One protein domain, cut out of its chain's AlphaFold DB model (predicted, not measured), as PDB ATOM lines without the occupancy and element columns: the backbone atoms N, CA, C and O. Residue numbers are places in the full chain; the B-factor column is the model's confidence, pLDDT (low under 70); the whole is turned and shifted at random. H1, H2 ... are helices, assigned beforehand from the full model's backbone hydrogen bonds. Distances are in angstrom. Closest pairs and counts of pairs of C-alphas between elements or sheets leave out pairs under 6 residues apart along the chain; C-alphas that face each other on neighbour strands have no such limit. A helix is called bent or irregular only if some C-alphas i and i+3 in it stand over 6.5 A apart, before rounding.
ATOM      1  N   TRP A 160     223.923 266.581 267.700       61.84
ATOM      2  CA  TRP A 160     222.759 265.705 267.792       61.84
ATOM      3  C   TRP A 160     223.046 264.297 268.350       61.84
ATOM      4  O   TRP A 160     222.331 263.880 269.273       61.84
ATOM      5  N   PRO A 161     224.087 263.559 267.905       66.75
ATOM      6  CA  PRO A 161     224.330 262.195 268.384       66.75
ATOM      7  C   PRO A 161     224.652 262.143 269.880       66.75
ATOM      8  O   PRO A 161     224.151 261.287 270.611       66.75
ATOM      9  N   THR A 162     225.459 263.093 270.360       70.56
ATOM     10  CA  THR A 162     225.898 263.147 271.759       70.56
ATOM     11  C   THR A 162     224.746 263.526 272.685       70.56
ATOM     12  O   THR A 162     224.562 262.894 273.730       70.56
ATOM     13  N   LYS A 163     223.950 264.536 272.315       71.88
ATOM     14  CA  LYS A 163     222.801 264.982 273.120       71.88
ATOM     15  C   LYS A 163     221.687 263.929 273.143       71.88
ATOM     16  O   LYS A 163     221.164 263.625 274.216       71.88
ATOM     17  N   THR A 164     221.414 263.293 272.002       71.88
ATOM     18  CA  THR A 164     220.451 262.185 271.883       71.88
ATOM     19  C   THR A 164     220.845 260.998 272.748       71.88
ATOM     20  O   THR A 164     220.022 260.471 273.493       71.88
ATOM     21  N   ARG A 165     222.122 260.602 272.716       75.94
ATOM     22  CA  ARG A 165     222.615 259.494 273.536       75.94
ATOM     23  C   ARG A 165     222.399 259.747 275.025       75.94
ATOM     24  O   ARG A 165     221.848 258.888 275.697       75.94
ATOM     25  N   LYS A 166     222.753 260.938 275.519       81.69
ATOM     26  CA  LYS A 166     222.544 261.314 276.930       81.69
ATOM     27  C   LYS A 166     221.065 261.288 277.326       81.69
ATOM     28  O   LYS A 166     220.731 260.837 278.417       81.69
ATOM     29  N   ALA A 167     220.181 261.754 276.445       82.88
ATOM     30  CA  ALA A 167     218.741 261.705 276.673       82.88
ATOM     31  C   ALA A 167     218.222 260.263 276.763       82.88
ATOM     32  O   ALA A 167     217.510 259.922 277.706       82.88
ATOM     33  N   LEU A 168     218.627 259.403 275.826       82.38
ATOM     34  CA  LEU A 168     218.269 257.986 275.823       82.38
ATOM     35  C   LEU A 168     218.865 257.234 277.024       82.38
ATOM     36  O   LEU A 168     218.181 256.402 277.610       82.38
ATOM     37  N   ASP A 169     220.092 257.562 277.439       85.75
ATOM     38  CA  ASP A 169     220.718 257.032 278.657       85.75
ATOM     39  C   ASP A 169     219.921 257.422 279.912       85.75
ATOM     40  O   ASP A 169     219.706 256.574 280.778       85.75
ATOM     41  N   CYS A 170     219.411 258.658 279.996       89.31
ATOM     42  CA  CYS A 170     218.506 259.045 281.082       89.31
ATOM     43  C   CYS A 170     217.178 258.281 281.027       89.31
ATOM     44  O   CYS A 170     216.726 257.766 282.044       89.31
ATOM     45  N   LEU A 171     216.547 258.164 279.857       88.25
ATOM     46  CA  LEU A 171     215.286 257.425 279.727       88.25
ATOM     47  C   LEU A 171     215.455 255.933 280.036       88.25
ATOM     48  O   LEU A 171     214.543 255.304 280.561       88.25
ATOM     49  N   ALA A 172     216.634 255.380 279.762       88.56
ATOM     50  CA  ALA A 172     217.006 254.022 280.112       88.56
ATOM     51  C   ALA A 172     217.372 253.849 281.595       88.56
ATOM     52  O   ALA A 172     217.495 252.712 282.048       88.56
ATOM     53  N   ASP A 173     217.576 254.907 282.374       90.94
ATOM     54  CA  ASP A 173     217.776 254.806 283.818       90.94
ATOM     55  C   ASP A 173     216.431 254.946 284.549       90.94
ATOM     56  O   ASP A 173     215.818 256.013 284.488       90.94
ATOM     57  N   PRO A 174     215.949 253.916 285.274       91.69
ATOM     58  CA  PRO A 174     214.629 253.966 285.899       91.69
ATOM     59  C   PRO A 174     214.435 255.140 286.856       91.69
ATOM     60  O   PRO A 174     213.340 255.694 286.942       91.69
ATOM     61  N   LYS A 175     215.495 255.551 287.561       93.12
ATOM     62  CA  LYS A 175     215.436 256.658 288.515       93.12
ATOM     63  C   LYS A 175     215.372 258.002 287.791       93.12
ATOM     64  O   LYS A 175     214.541 258.836 288.150       93.12
ATOM     65  N   CYS A 176     216.215 258.204 286.779       93.25
ATOM     66  CA  CYS A 176     216.219 259.387 285.922       93.25
ATOM     67  C   CYS A 176     214.871 259.533 285.214       93.25
ATOM     68  O   CYS A 176     214.211 260.562 285.354       93.25
ATOM     69  N   HIS A 177     214.400 258.462 284.577       91.75
ATOM     70  CA  HIS A 177     213.089 258.376 283.949       91.75
ATOM     71  C   HIS A 177     211.946 258.701 284.926       91.75
ATOM     72  O   HIS A 177     211.123 259.573 284.647       91.75
ATOM     73  N   ALA A 178     211.893 258.045 286.093       93.06
ATOM     74  CA  ALA A 178     210.826 258.262 287.073       93.06
ATOM     75  C   ALA A 178     210.752 259.723 287.530       93.06
ATOM     76  O   ALA A 178     209.666 260.298 287.607       93.06
ATOM     77  N   VAL A 179     211.901 260.338 287.822       93.81
ATOM     78  CA  VAL A 179     211.954 261.743 288.241       93.81
ATOM     79  C   VAL A 179     211.610 262.679 287.083       93.81
ATOM     80  O   VAL A 179     210.887 263.648 287.308       93.81
ATOM     81  N   LEU A 180     212.048 262.379 285.856       92.38
ATOM     82  CA  LEU A 180     211.706 263.162 284.668       92.38
ATOM     83  C   LEU A 180     210.194 263.183 284.425       92.38
ATOM     84  O   LEU A 180     209.612 264.257 284.307       92.38
ATOM     85  N   VAL A 181     209.544 262.015 284.420       90.44
ATOM     86  CA  VAL A 181     208.085 261.920 284.266       90.44
ATOM     87  C   VAL A 181     207.377 262.619 285.422       90.44
ATOM     88  O   VAL A 181     206.382 263.308 285.215       90.44
ATOM     89  N   LYS A 182     207.896 262.501 286.648       91.12
ATOM     90  CA  LYS A 182     207.313 263.188 287.802       91.12
ATOM     91  C   LYS A 182     207.361 264.712 287.656       91.12
ATOM     92  O   LYS A 182     206.376 265.362 287.990       91.12
ATOM     93  N   LEU A 183     208.449 265.272 287.125       89.00
ATOM     94  CA  LEU A 183     208.591 266.715 286.890       89.00
ATOM     95  C   LEU A 183     207.562 267.275 285.896       89.00
ATOM     96  O   LEU A 183     207.229 268.453 285.989       89.00
ATOM     97  N   ILE A 184     207.008 266.447 285.002       86.56
ATOM     98  CA  ILE A 184     205.923 266.858 284.092       86.56
ATOM     99  C   ILE A 184     204.676 267.284 284.884       86.56
ATOM    100  O   ILE A 184     203.989 268.229 284.501       86.56
ATOM    101  N   TYR A 185     204.398 266.600 285.995       84.94
ATOM    102  CA  TYR A 185     203.162 266.755 286.765       84.94
ATOM    103  C   TYR A 185     203.348 267.471 288.105       84.94
ATOM    104  O   TYR A 185     202.414 268.089 288.608       84.94
ATOM    105  N   ASP A 186     204.534 267.374 288.703       87.12
ATOM    106  CA  ASP A 186     204.833 267.865 290.044       87.12
ATOM    107  C   ASP A 186     206.138 268.669 290.048       87.12
ATOM    108  O   ASP A 186     207.244 268.126 290.009       87.12
ATOM    109  N   LEU A 187     205.992 269.989 290.160       84.62
ATOM    110  CA  LEU A 187     207.095 270.947 290.263       84.62
ATOM    111  C   LEU A 187     207.330 271.433 291.698       84.62
ATOM    112  O   LEU A 187     207.966 272.474 291.913       84.62
ATOM    113  N   SER A 188     206.843 270.683 292.691       86.81
ATOM    114  CA  SER A 188     207.166 270.941 294.091       86.81
ATOM    115  C   SER A 188     208.677 271.009 294.298       86.81
ATOM    116  O   SER A 188     209.473 270.395 293.579       86.81
ATOM    117  N   GLU A 189     209.086 271.759 295.317       84.75
ATOM    118  CA  GLU A 189     210.493 271.893 295.691       84.75
ATOM    119  C   GLU A 189     211.171 270.526 295.858       84.75
ATOM    120  O   GLU A 189     212.251 270.304 295.315       84.75
ATOM    121  N   LYS A 190     210.485 269.572 296.499       87.94
ATOM    122  CA  LYS A 190     210.958 268.194 296.681       87.94
ATOM    123  C   LYS A 190     211.280 267.504 295.353       87.94
ATOM    124  O   LYS A 190     212.317 266.850 295.241       87.94
ATOM    125  N   THR A 191     210.413 267.627 294.352       89.06
ATOM    126  CA  THR A 191     210.601 266.958 293.058       89.06
ATOM    127  C   THR A 191     211.650 267.667 292.205       89.06
ATOM    128  O   THR A 191     212.520 266.998 291.648       89.06
ATOM    129  N   ARG A 192     211.676 269.006 292.198       88.75
ATOM    130  CA  ARG A 192     212.755 269.778 291.553       88.75
ATOM    131  C   ARG A 192     214.120 269.505 292.178       88.75
ATOM    132  O   ARG A 192     215.110 269.437 291.460       88.75
ATOM    133  N   CYS A 193     214.171 269.252 293.482       88.19
ATOM    134  CA  CYS A 193     215.378 268.833 294.185       88.19
ATOM    135  C   CYS A 193     215.934 267.504 293.670       88.19
ATOM    136  O   CYS A 193     217.129 267.376 293.404       88.19
ATOM    137  N   LEU A 194     215.060 266.507 293.511       91.12
ATOM    138  CA  LEU A 194     215.435 265.227 292.911       91.12
ATOM    139  C   LEU A 194     215.889 265.421 291.462       91.12
ATOM    140  O   LEU A 194     216.897 264.847 291.064       91.12
ATOM    141  N   GLY A 195     215.175 266.261 290.709       91.31
ATOM    142  CA  GLY A 195     215.524 266.624 289.340       91.31
ATOM    143  C   GLY A 195     216.913 267.240 289.231       91.31
ATOM    144  O   GLY A 195     217.712 266.805 288.411       91.31
ATOM    145  N   TRP A 196     217.231 268.207 290.088       90.25
ATOM    146  CA  TRP A 196     218.527 268.878 290.097       90.25
ATOM    147  C   TRP A 196     219.668 267.907 290.414       90.25
ATOM    148  O   TRP A 196     220.643 267.839 289.669       90.25
ATOM    149  N   ARG A 197     219.502 267.060 291.440       89.62
ATOM    150  CA  ARG A 197     220.490 266.028 291.804       89.62
ATOM    151  C   ARG A 197     220.763 265.011 290.693       89.62
ATOM    152  O   ARG A 197     221.808 264.372 290.705       89.62
ATOM    153  N   LEU A 198     219.811 264.826 289.780       91.50
ATOM    154  CA  LEU A 198     219.927 263.937 288.623       91.50
ATOM    155  C   LEU A 198     220.289 264.687 287.332       91.50
ATOM    156  O   LEU A 198     220.296 264.083 286.264       91.50
ATOM    157  N   GLY A 199     220.563 265.994 287.398       89.81
ATOM    158  CA  GLY A 199     220.873 266.803 286.221       89.81
ATOM    159  C   GLY A 199     219.697 266.966 285.251       89.81
ATOM    160  O   GLY A 199     219.915 267.211 284.069       89.81
ATOM    161  N   LEU A 200     218.456 266.825 285.723       90.81
ATOM    162  CA  LEU A 200     217.220 267.012 284.945       90.81
ATOM    163  C   LEU A 200     216.667 268.431 285.049       90.81
ATOM    164  O   LEU A 200     215.952 268.903 284.167       90.81
ATOM    165  N   TRP A 201     217.009 269.114 286.136       89.19
ATOM    166  CA  TRP A 201     216.552 270.457 286.447       89.19
ATOM    167  C   TRP A 201     217.762 271.367 286.650       89.19
ATOM    168  O   TRP A 201     218.681 271.001 287.379       89.19
ATOM    169  N   ARG A 202     217.792 272.533 285.992       82.56
ATOM    170  CA  ARG A 202     219.003 273.377 285.935       82.56
ATOM    171  C   ARG A 202     219.403 273.954 287.293       82.56
ATOM    172  O   ARG A 202     220.581 273.989 287.625       82.56
ATOM    173  N   LEU A 203     218.426 274.404 288.077       74.69
ATOM    174  CA  LEU A 203     218.676 275.193 289.282       74.69
ATOM    175  C   LEU A 203     218.383 274.410 290.555       74.69
ATOM    176  O   LEU A 203     217.278 273.897 290.723       74.69
ATOM    177  N   SER A 204     219.326 274.396 291.496       71.31
ATOM    178  CA  SER A 204     219.048 273.839 292.818       71.31
ATOM    179  C   SER A 204     217.956 274.654 293.515       71.31
ATOM    180  O   SER A 204     218.104 275.876 293.640       71.31
ATOM    181  N   PRO A 205     216.889 274.016 294.025       71.69
ATOM    182  CA  PRO A 205     215.974 274.684 294.940       71.69
ATOM    183  C   PRO A 205     216.691 275.140 296.220       71.69
ATOM    184  O   PRO A 205     217.726 274.578 296.589       71.69
ATOM    185  N   ALA A 206     216.154 276.167 296.883       65.19
ATOM    186  CA  ALA A 206     216.803 276.829 298.017       65.19
ATOM    187  C   ALA A 206     217.055 275.883 299.202       65.19
ATOM    188  O   ALA A 206     218.112 275.963 299.820       65.19
ATOM    189  N   ASN A 207     216.141 274.944 299.471       64.81
ATOM    190  CA  ASN A 207     216.263 274.005 300.588       64.81
ATOM    191  C   ASN A 207     216.838 272.641 300.172       64.81
ATOM    192  O   ASN A 207     216.641 271.639 300.863       64.81
ATOM    193  N   CYS A 208     217.528 272.565 299.029       72.81
ATOM    194  CA  CYS A 208     218.124 271.315 298.577       72.81
ATOM    195  C   CYS A 208     219.476 271.042 299.255       72.81
ATOM    196  O   CYS A 208     220.364 271.894 299.199       72.81
ATOM    197  N   PRO A 209     219.704 269.848 299.834       64.56
ATOM    198  CA  PRO A 209     221.016 269.483 300.361       64.56
ATOM    199  C   PRO A 209     222.086 269.527 299.259       64.56
ATOM    200  O   PRO A 209     221.945 268.852 298.238       64.56
ATOM    201  N   GLY A 210     223.151 270.307 299.476       61.91
ATOM    202  CA  GLY A 210     224.237 270.507 298.508       61.91
ATOM    203  C   GLY A 210     224.021 271.649 297.508       61.91
ATOM    204  O   GLY A 210     224.816 271.779 296.583       61.91
ATOM    205  N   ALA A 211     222.974 272.467 297.672       60.41
ATOM    206  CA  ALA A 211     222.751 273.654 296.849       60.41
ATOM    207  C   ALA A 211     223.907 274.663 296.982       60.41
ATOM    208  O   ALA A 211     224.289 275.023 298.095       60.41
ATOM    209  N   GLU A 212     224.411 275.184 295.861       57.44
ATOM    210  CA  GLU A 212     225.304 276.347 295.878       57.44
ATOM    211  C   GLU A 212     224.532 277.591 296.362       57.44
ATOM    212  O   GLU A 212     223.467 277.947 295.837       57.44
ATOM    213  N   THR A 213     225.063 278.236 297.405       54.81
ATOM    214  CA  THR A 213     224.453 279.371 298.117       54.81
ATOM    215  C   THR A 213     225.044 280.727 297.725       54.81
ATOM    216  O   THR A 213     224.805 281.713 298.423       54.81
ATOM    217  N   SER A 214     225.800 280.828 296.621       54.78
ATOM    218  CA  SER A 214     226.393 282.117 296.240       54.78
ATOM    219  C   SER A 214     225.296 283.139 295.870       54.78
ATOM    220  O   SER A 214     224.330 282.775 295.190       54.78
ATOM    221  N   PRO A 215     225.404 284.415 296.284       49.06
ATOM    222  CA  PRO A 215     224.389 285.443 296.014       49.06
ATOM    223  C   PRO A 215     224.110 285.671 294.518       49.06
ATOM    224  O   PRO A 215     222.964 285.867 294.118       49.06
ATOM    225  N   GLU A 216     225.135 285.551 293.675       53.56
ATOM    226  CA  GLU A 216     225.037 285.659 292.211       53.56
ATOM    227  C   GLU A 216     224.200 284.521 291.604       53.56
ATOM    228  O   GLU A 216     223.425 284.736 290.671       53.56
ATOM    229  N   SER A 217     224.269 283.318 292.192       51.00
ATOM    230  CA  SER A 217     223.418 282.189 291.799       51.00
ATOM    231  C   SER A 217     221.944 282.423 292.141       51.00
ATOM    232  O   SER A 217     221.074 281.865 291.483       51.00
ATOM    233  N   ILE A 218     221.637 283.235 293.160       47.75
ATOM    234  CA  ILE A 218     220.267 283.501 293.629       47.75
ATOM    235  C   ILE A 218     219.561 284.531 292.743       47.75
ATOM    236  O   ILE A 218     218.375 284.381 292.463       47.75
ATOM    237  N   ILE A 219     220.288 285.529 292.245       45.97
ATOM    238  CA  ILE A 219     219.736 286.559 291.353       45.97
ATOM    239  C   ILE A 219     219.409 285.956 289.978       45.97
ATOM    240  O   ILE A 219     218.331 286.187 289.440       45.97
ATOM    241  N   ARG A 220     220.256 285.050 289.476       46.41
ATOM    242  CA  ARG A 220     220.009 284.291 288.238       46.41
ATOM    243  C   ARG A 220     218.878 283.245 288.366       46.41
ATOM    244  O   ARG A 220     218.296 282.829 287.367       46.41
ATOM    245  N   LYS A 221     218.518 282.834 289.598       47.25
ATOM    246  CA  LYS A 221     217.466 281.830 289.886       47.25
ATOM    247  C   LYS A 221     216.036 282.305 289.595       47.25
ATOM    248  O   LYS A 221     215.175 281.452 289.383       47.25
ATOM    249  N   PHE A 222     215.772 283.613 289.618       40.44
ATOM    250  CA  PHE A 222     214.420 284.160 289.437       40.44
ATOM    251  C   PHE A 222     213.979 284.239 287.967       40.44
ATOM    252  O   PHE A 222     212.778 284.250 287.708       40.44
ATOM    253  N   GLU A 223     214.923 284.218 287.021       43.12
ATOM    254  CA  GLU A 223     214.645 284.434 285.593       43.12
ATOM    255  C   GLU A 223     214.841 283.172 284.714       43.12
ATOM    256  O   GLU A 223     214.273 283.105 283.629       43.12
ATOM    257  N   GLU A 224     215.552 282.124 285.176       51.19
ATOM    258  CA  GLU A 224     216.010 280.991 284.325       51.19
ATOM    259  C   GLU A 224     215.665 279.562 284.839       51.19
ATOM    260  O   GLU A 224     216.408 278.596 284.626       51.19
ATOM    261  N   GLY A 225     214.550 279.367 285.550       60.81
ATOM    262  CA  GLY A 225     214.126 278.031 286.001       60.81
ATOM    263  C   GLY A 225     213.569 277.137 284.883       60.81
ATOM    264  O   GLY A 225     212.544 277.467 284.296       60.81
ATOM    265  N   GLY A 226     214.178 275.966 284.641       76.25
ATOM    266  CA  GLY A 226     213.685 275.003 283.645       76.25
ATOM    267  C   GLY A 226     214.468 273.686 283.552       76.25
ATOM    268  O   GLY A 226     215.392 273.416 284.331       76.25
ATOM    269  N   TYR A 227     214.085 272.862 282.575       84.31
ATOM    270  CA  TYR A 227     214.728 271.580 282.277       84.31
ATOM    271  C   TYR A 227     216.160 271.772 281.752       84.31
ATOM    272  O   TYR A 227     216.464 272.732 281.036       84.31
ATOM    273  N   THR A 228     217.072 270.857 282.088       86.75
ATOM    274  CA  THR A 228     218.384 270.801 281.414       86.75
ATOM    275  C   THR A 228     218.217 270.403 279.949       86.75
ATOM    276  O   THR A 228     217.191 269.844 279.570       86.75
ATOM    277  N   GLU A 229     219.232 270.644 279.115       80.00
ATOM    278  CA  GLU A 229     219.192 270.218 277.707       80.00
ATOM    279  C   GLU A 229     218.936 268.713 277.585       80.00
ATOM    280  O   GLU A 229     218.014 268.300 276.897       80.00
ATOM    281  N   MET A 230     219.639 267.880 278.355       85.94
ATOM    282  CA  MET A 230     219.378 266.436 278.385       85.94
ATOM    283  C   MET A 230     217.907 266.111 278.693       85.94
ATOM    284  O   MET A 230     217.319 265.261 278.026       85.94
ATOM    285  N   ALA A 231     217.304 266.784 279.679       87.81
ATOM    286  CA  ALA A 231     215.909 266.565 280.044       87.81
ATOM    287  C   ALA A 231     214.938 267.025 278.951       87.81
ATOM    288  O   ALA A 231     213.985 266.308 278.663       87.81
ATOM    289  N   LYS A 232     215.189 268.167 278.300       81.00
ATOM    290  CA  LYS A 232     214.381 268.622 277.156       81.00
ATOM    291  C   LYS A 232     214.419 267.606 276.021       81.00
ATOM    292  O   LYS A 232     213.371 267.208 275.527       81.00
ATOM    293  N   TYR A 233     215.608 267.111 275.678       78.25
ATOM    294  CA  TYR A 233     215.773 266.095 274.638       78.25
ATOM    295  C   TYR A 233     215.059 264.798 275.021       78.25
ATOM    296  O   TYR A 233     214.344 264.233 274.204       78.25
ATOM    297  N   ALA A 234     215.182 264.352 276.272       84.25
ATOM    298  CA  ALA A 234     214.466 263.178 276.761       84.25
ATOM    299  C   ALA A 234     212.940 263.367 276.682       84.25
ATOM    300  O   ALA A 234     212.228 262.462 276.251       84.25
ATOM    301  N   LEU A 235     212.432 264.558 277.012       83.19
ATOM    302  CA  LEU A 235     211.017 264.899 276.871       83.19
ATOM    303  C   LEU A 235     210.555 264.936 275.412       83.19
ATOM    304  O   LEU A 235     209.390 264.649 275.171       83.19
ATOM    305  N   LEU A 236     211.415 265.203 274.428       76.31
ATOM    306  CA  LEU A 236     211.033 265.080 273.014       76.31
ATOM    307  C   LEU A 236     210.724 263.625 272.613       76.31
ATOM    308  O   LEU A 236     209.866 263.408 271.761       76.31
ATOM    309  N   PHE A 237     211.355 262.629 273.248       77.69
ATOM    310  CA  PHE A 237     211.107 261.205 272.964       77.69
ATOM    311  C   PHE A 237     209.796 260.670 273.542       77.69
ATOM    312  O   PHE A 237     209.276 259.678 273.038       77.69
ATOM    313  N   ILE A 238     209.287 261.271 274.621       80.81
ATOM    314  CA  ILE A 238     208.131 260.746 275.372       80.81
ATOM    315  C   ILE A 238     206.975 261.739 275.491       80.81
ATOM    316  O   ILE A 238     205.853 261.352 275.804       80.81
ATOM    317  N   GLY A 239     207.238 263.022 275.256       76.44
ATOM    318  CA  GLY A 239     206.341 264.145 275.513       76.44
ATOM    319  C   GLY A 239     205.058 264.110 274.696       76.44
ATOM    320  O   GLY A 239     204.044 264.642 275.130       76.44
ATOM    321  N   HIS A 240     205.063 263.433 273.550       77.25
ATOM    322  CA  HIS A 240     203.884 263.227 272.707       77.25
ATOM    323  C   HIS A 240     202.861 262.251 273.303       77.25
ATOM    324  O   HIS A 240     201.735 262.184 272.814       77.25
ATOM    325  N   TRP A 241     203.222 261.514 274.354       79.38
ATOM    326  CA  TRP A 241     202.293 260.721 275.169       79.38
ATOM    327  C   TRP A 241     201.751 261.481 276.381       79.38
ATOM    328  O   TRP A 241     200.919 260.952 277.119       79.38
ATOM    329  N   TYR A 242     202.194 262.723 276.577       77.25
ATOM    330  CA  TYR A 242     201.816 263.572 277.695       77.25
ATOM    331  C   TYR A 242     201.123 264.853 277.210       77.25
ATOM    332  O   TYR A 242     201.279 265.259 276.055       77.25
ATOM    333  N   PRO A 243     200.340 265.531 278.064       68.38
ATOM    334  CA  PRO A 243     199.735 266.803 277.697       68.38
ATOM    335  C   PRO A 243     200.820 267.878 277.512       68.38
ATOM    336  O   PRO A 243     201.363 268.405 278.477       68.38
ATOM    337  N   VAL A 244     201.127 268.210 276.254       59.66
ATOM    338  CA  VAL A 244     202.261 269.067 275.845       59.66
ATOM    339  C   VAL A 244     202.308 270.415 276.583       59.66
ATOM    340  O   VAL A 244     203.376 270.865 276.989       59.66
ATOM    341  N   HIS A 245     201.151 271.027 276.855       61.06
ATOM    342  CA  HIS A 245     201.052 272.303 277.579       61.06
ATOM    343  C   HIS A 245     201.605 272.261 279.017       61.06
ATOM    344  O   HIS A 245     201.878 273.310 279.599       61.06
ATOM    345  N   GLN A 246     201.757 271.075 279.616       58.97
ATOM    346  CA  GLN A 246     202.218 270.942 281.000       58.97
ATOM    347  C   GLN A 246     203.716 271.227 281.152       58.97
ATOM    348  O   GLN A 246     204.129 271.731 282.199       58.97
ATOM    349  N   PHE A 247     204.520 270.980 280.112       59.62
ATOM    350  CA  PHE A 247     205.981 271.052 280.208       59.62
ATOM    351  C   PHE A 247     206.649 272.017 279.219       59.62
ATOM    352  O   PHE A 247     207.763 272.455 279.496       59.62
ATOM    353  N   THR A 248     205.990 272.425 278.130       59.91
ATOM    354  CA  THR A 248     206.592 273.326 277.124       59.91
ATOM    355  C   THR A 248     206.864 274.746 277.613       59.91
ATOM    356  O   THR A 248     207.751 275.399 277.085       59.91
ATOM    357  N   LYS A 249     206.183 275.225 278.661       58.88
ATOM    358  CA  LYS A 249     206.488 276.527 279.295       58.88
ATOM    359  C   LYS A 249     207.860 276.587 279.991       58.88
ATOM    360  O   LYS A 249     208.244 277.646 280.469       58.88
ATOM    361  N   TYR A 250     208.546 275.449 280.106       55.31
ATOM    362  CA  TYR A 250     209.861 275.305 280.742       55.31
ATOM    363  C   TYR A 250     210.941 274.822 279.759       55.31
ATOM    364  O   TYR A 250     212.006 274.360 280.194       55.31
ATOM    365  N   PHE A 251     210.624 274.853 278.460       55.78
ATOM    366  CA  PHE A 251     211.571 274.641 277.369       55.78
ATOM    367  C   PHE A 251     212.328 275.933 277.076       55.78
ATOM    368  O   PHE A 251     211.769 277.021 277.315       55.78
TER     369      PHE A 251
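What this domain is: This is residues 160 to 251 of the 251 residues of an uncharacterized protein of Pyrobaculum arsenaticum (UniProt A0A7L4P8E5). Hairpin H2 and H3 and the crossing pair H1 and H5 form the body; H4 lies beyond a long loop. The printed part has 92 residues with five named helices: all helix. It is compact, radius of gyration of the C-alphas 13.1 A, spanning 37 by 27 by 23 A.

How they stand to each other: H1, residues 160 to 171, only just touches H2, residues 174 to 185, only at the corner, with 3 C-alpha pairs within 8 A. H2 and H3, residues 189 to 197, form a hairpin; C-alphas 179 and 195 are closest, 6.1 A. H5, residues 229 to 241, touches H1 with 229 to 234 alone; C-alphas 167 and 234 are closest, 4.5 A. In H2 7 of 8 and in H5 5 of 9 O i to N i+4 pairs are within hydrogen-bond range.

Where its parts are: H1 begins at C-alpha 160 (222.759, 265.705, 267.792). H5, irregular with C-alphas 237 and 240 7.5 A apart, ends at C-alpha 241 (202.293, 260.721, 275.169).

The domain as a whole: The printed part has no cut. H4, residues 215 to 220, touches no helix; its link from H3 is long, its mean pLDDT 49.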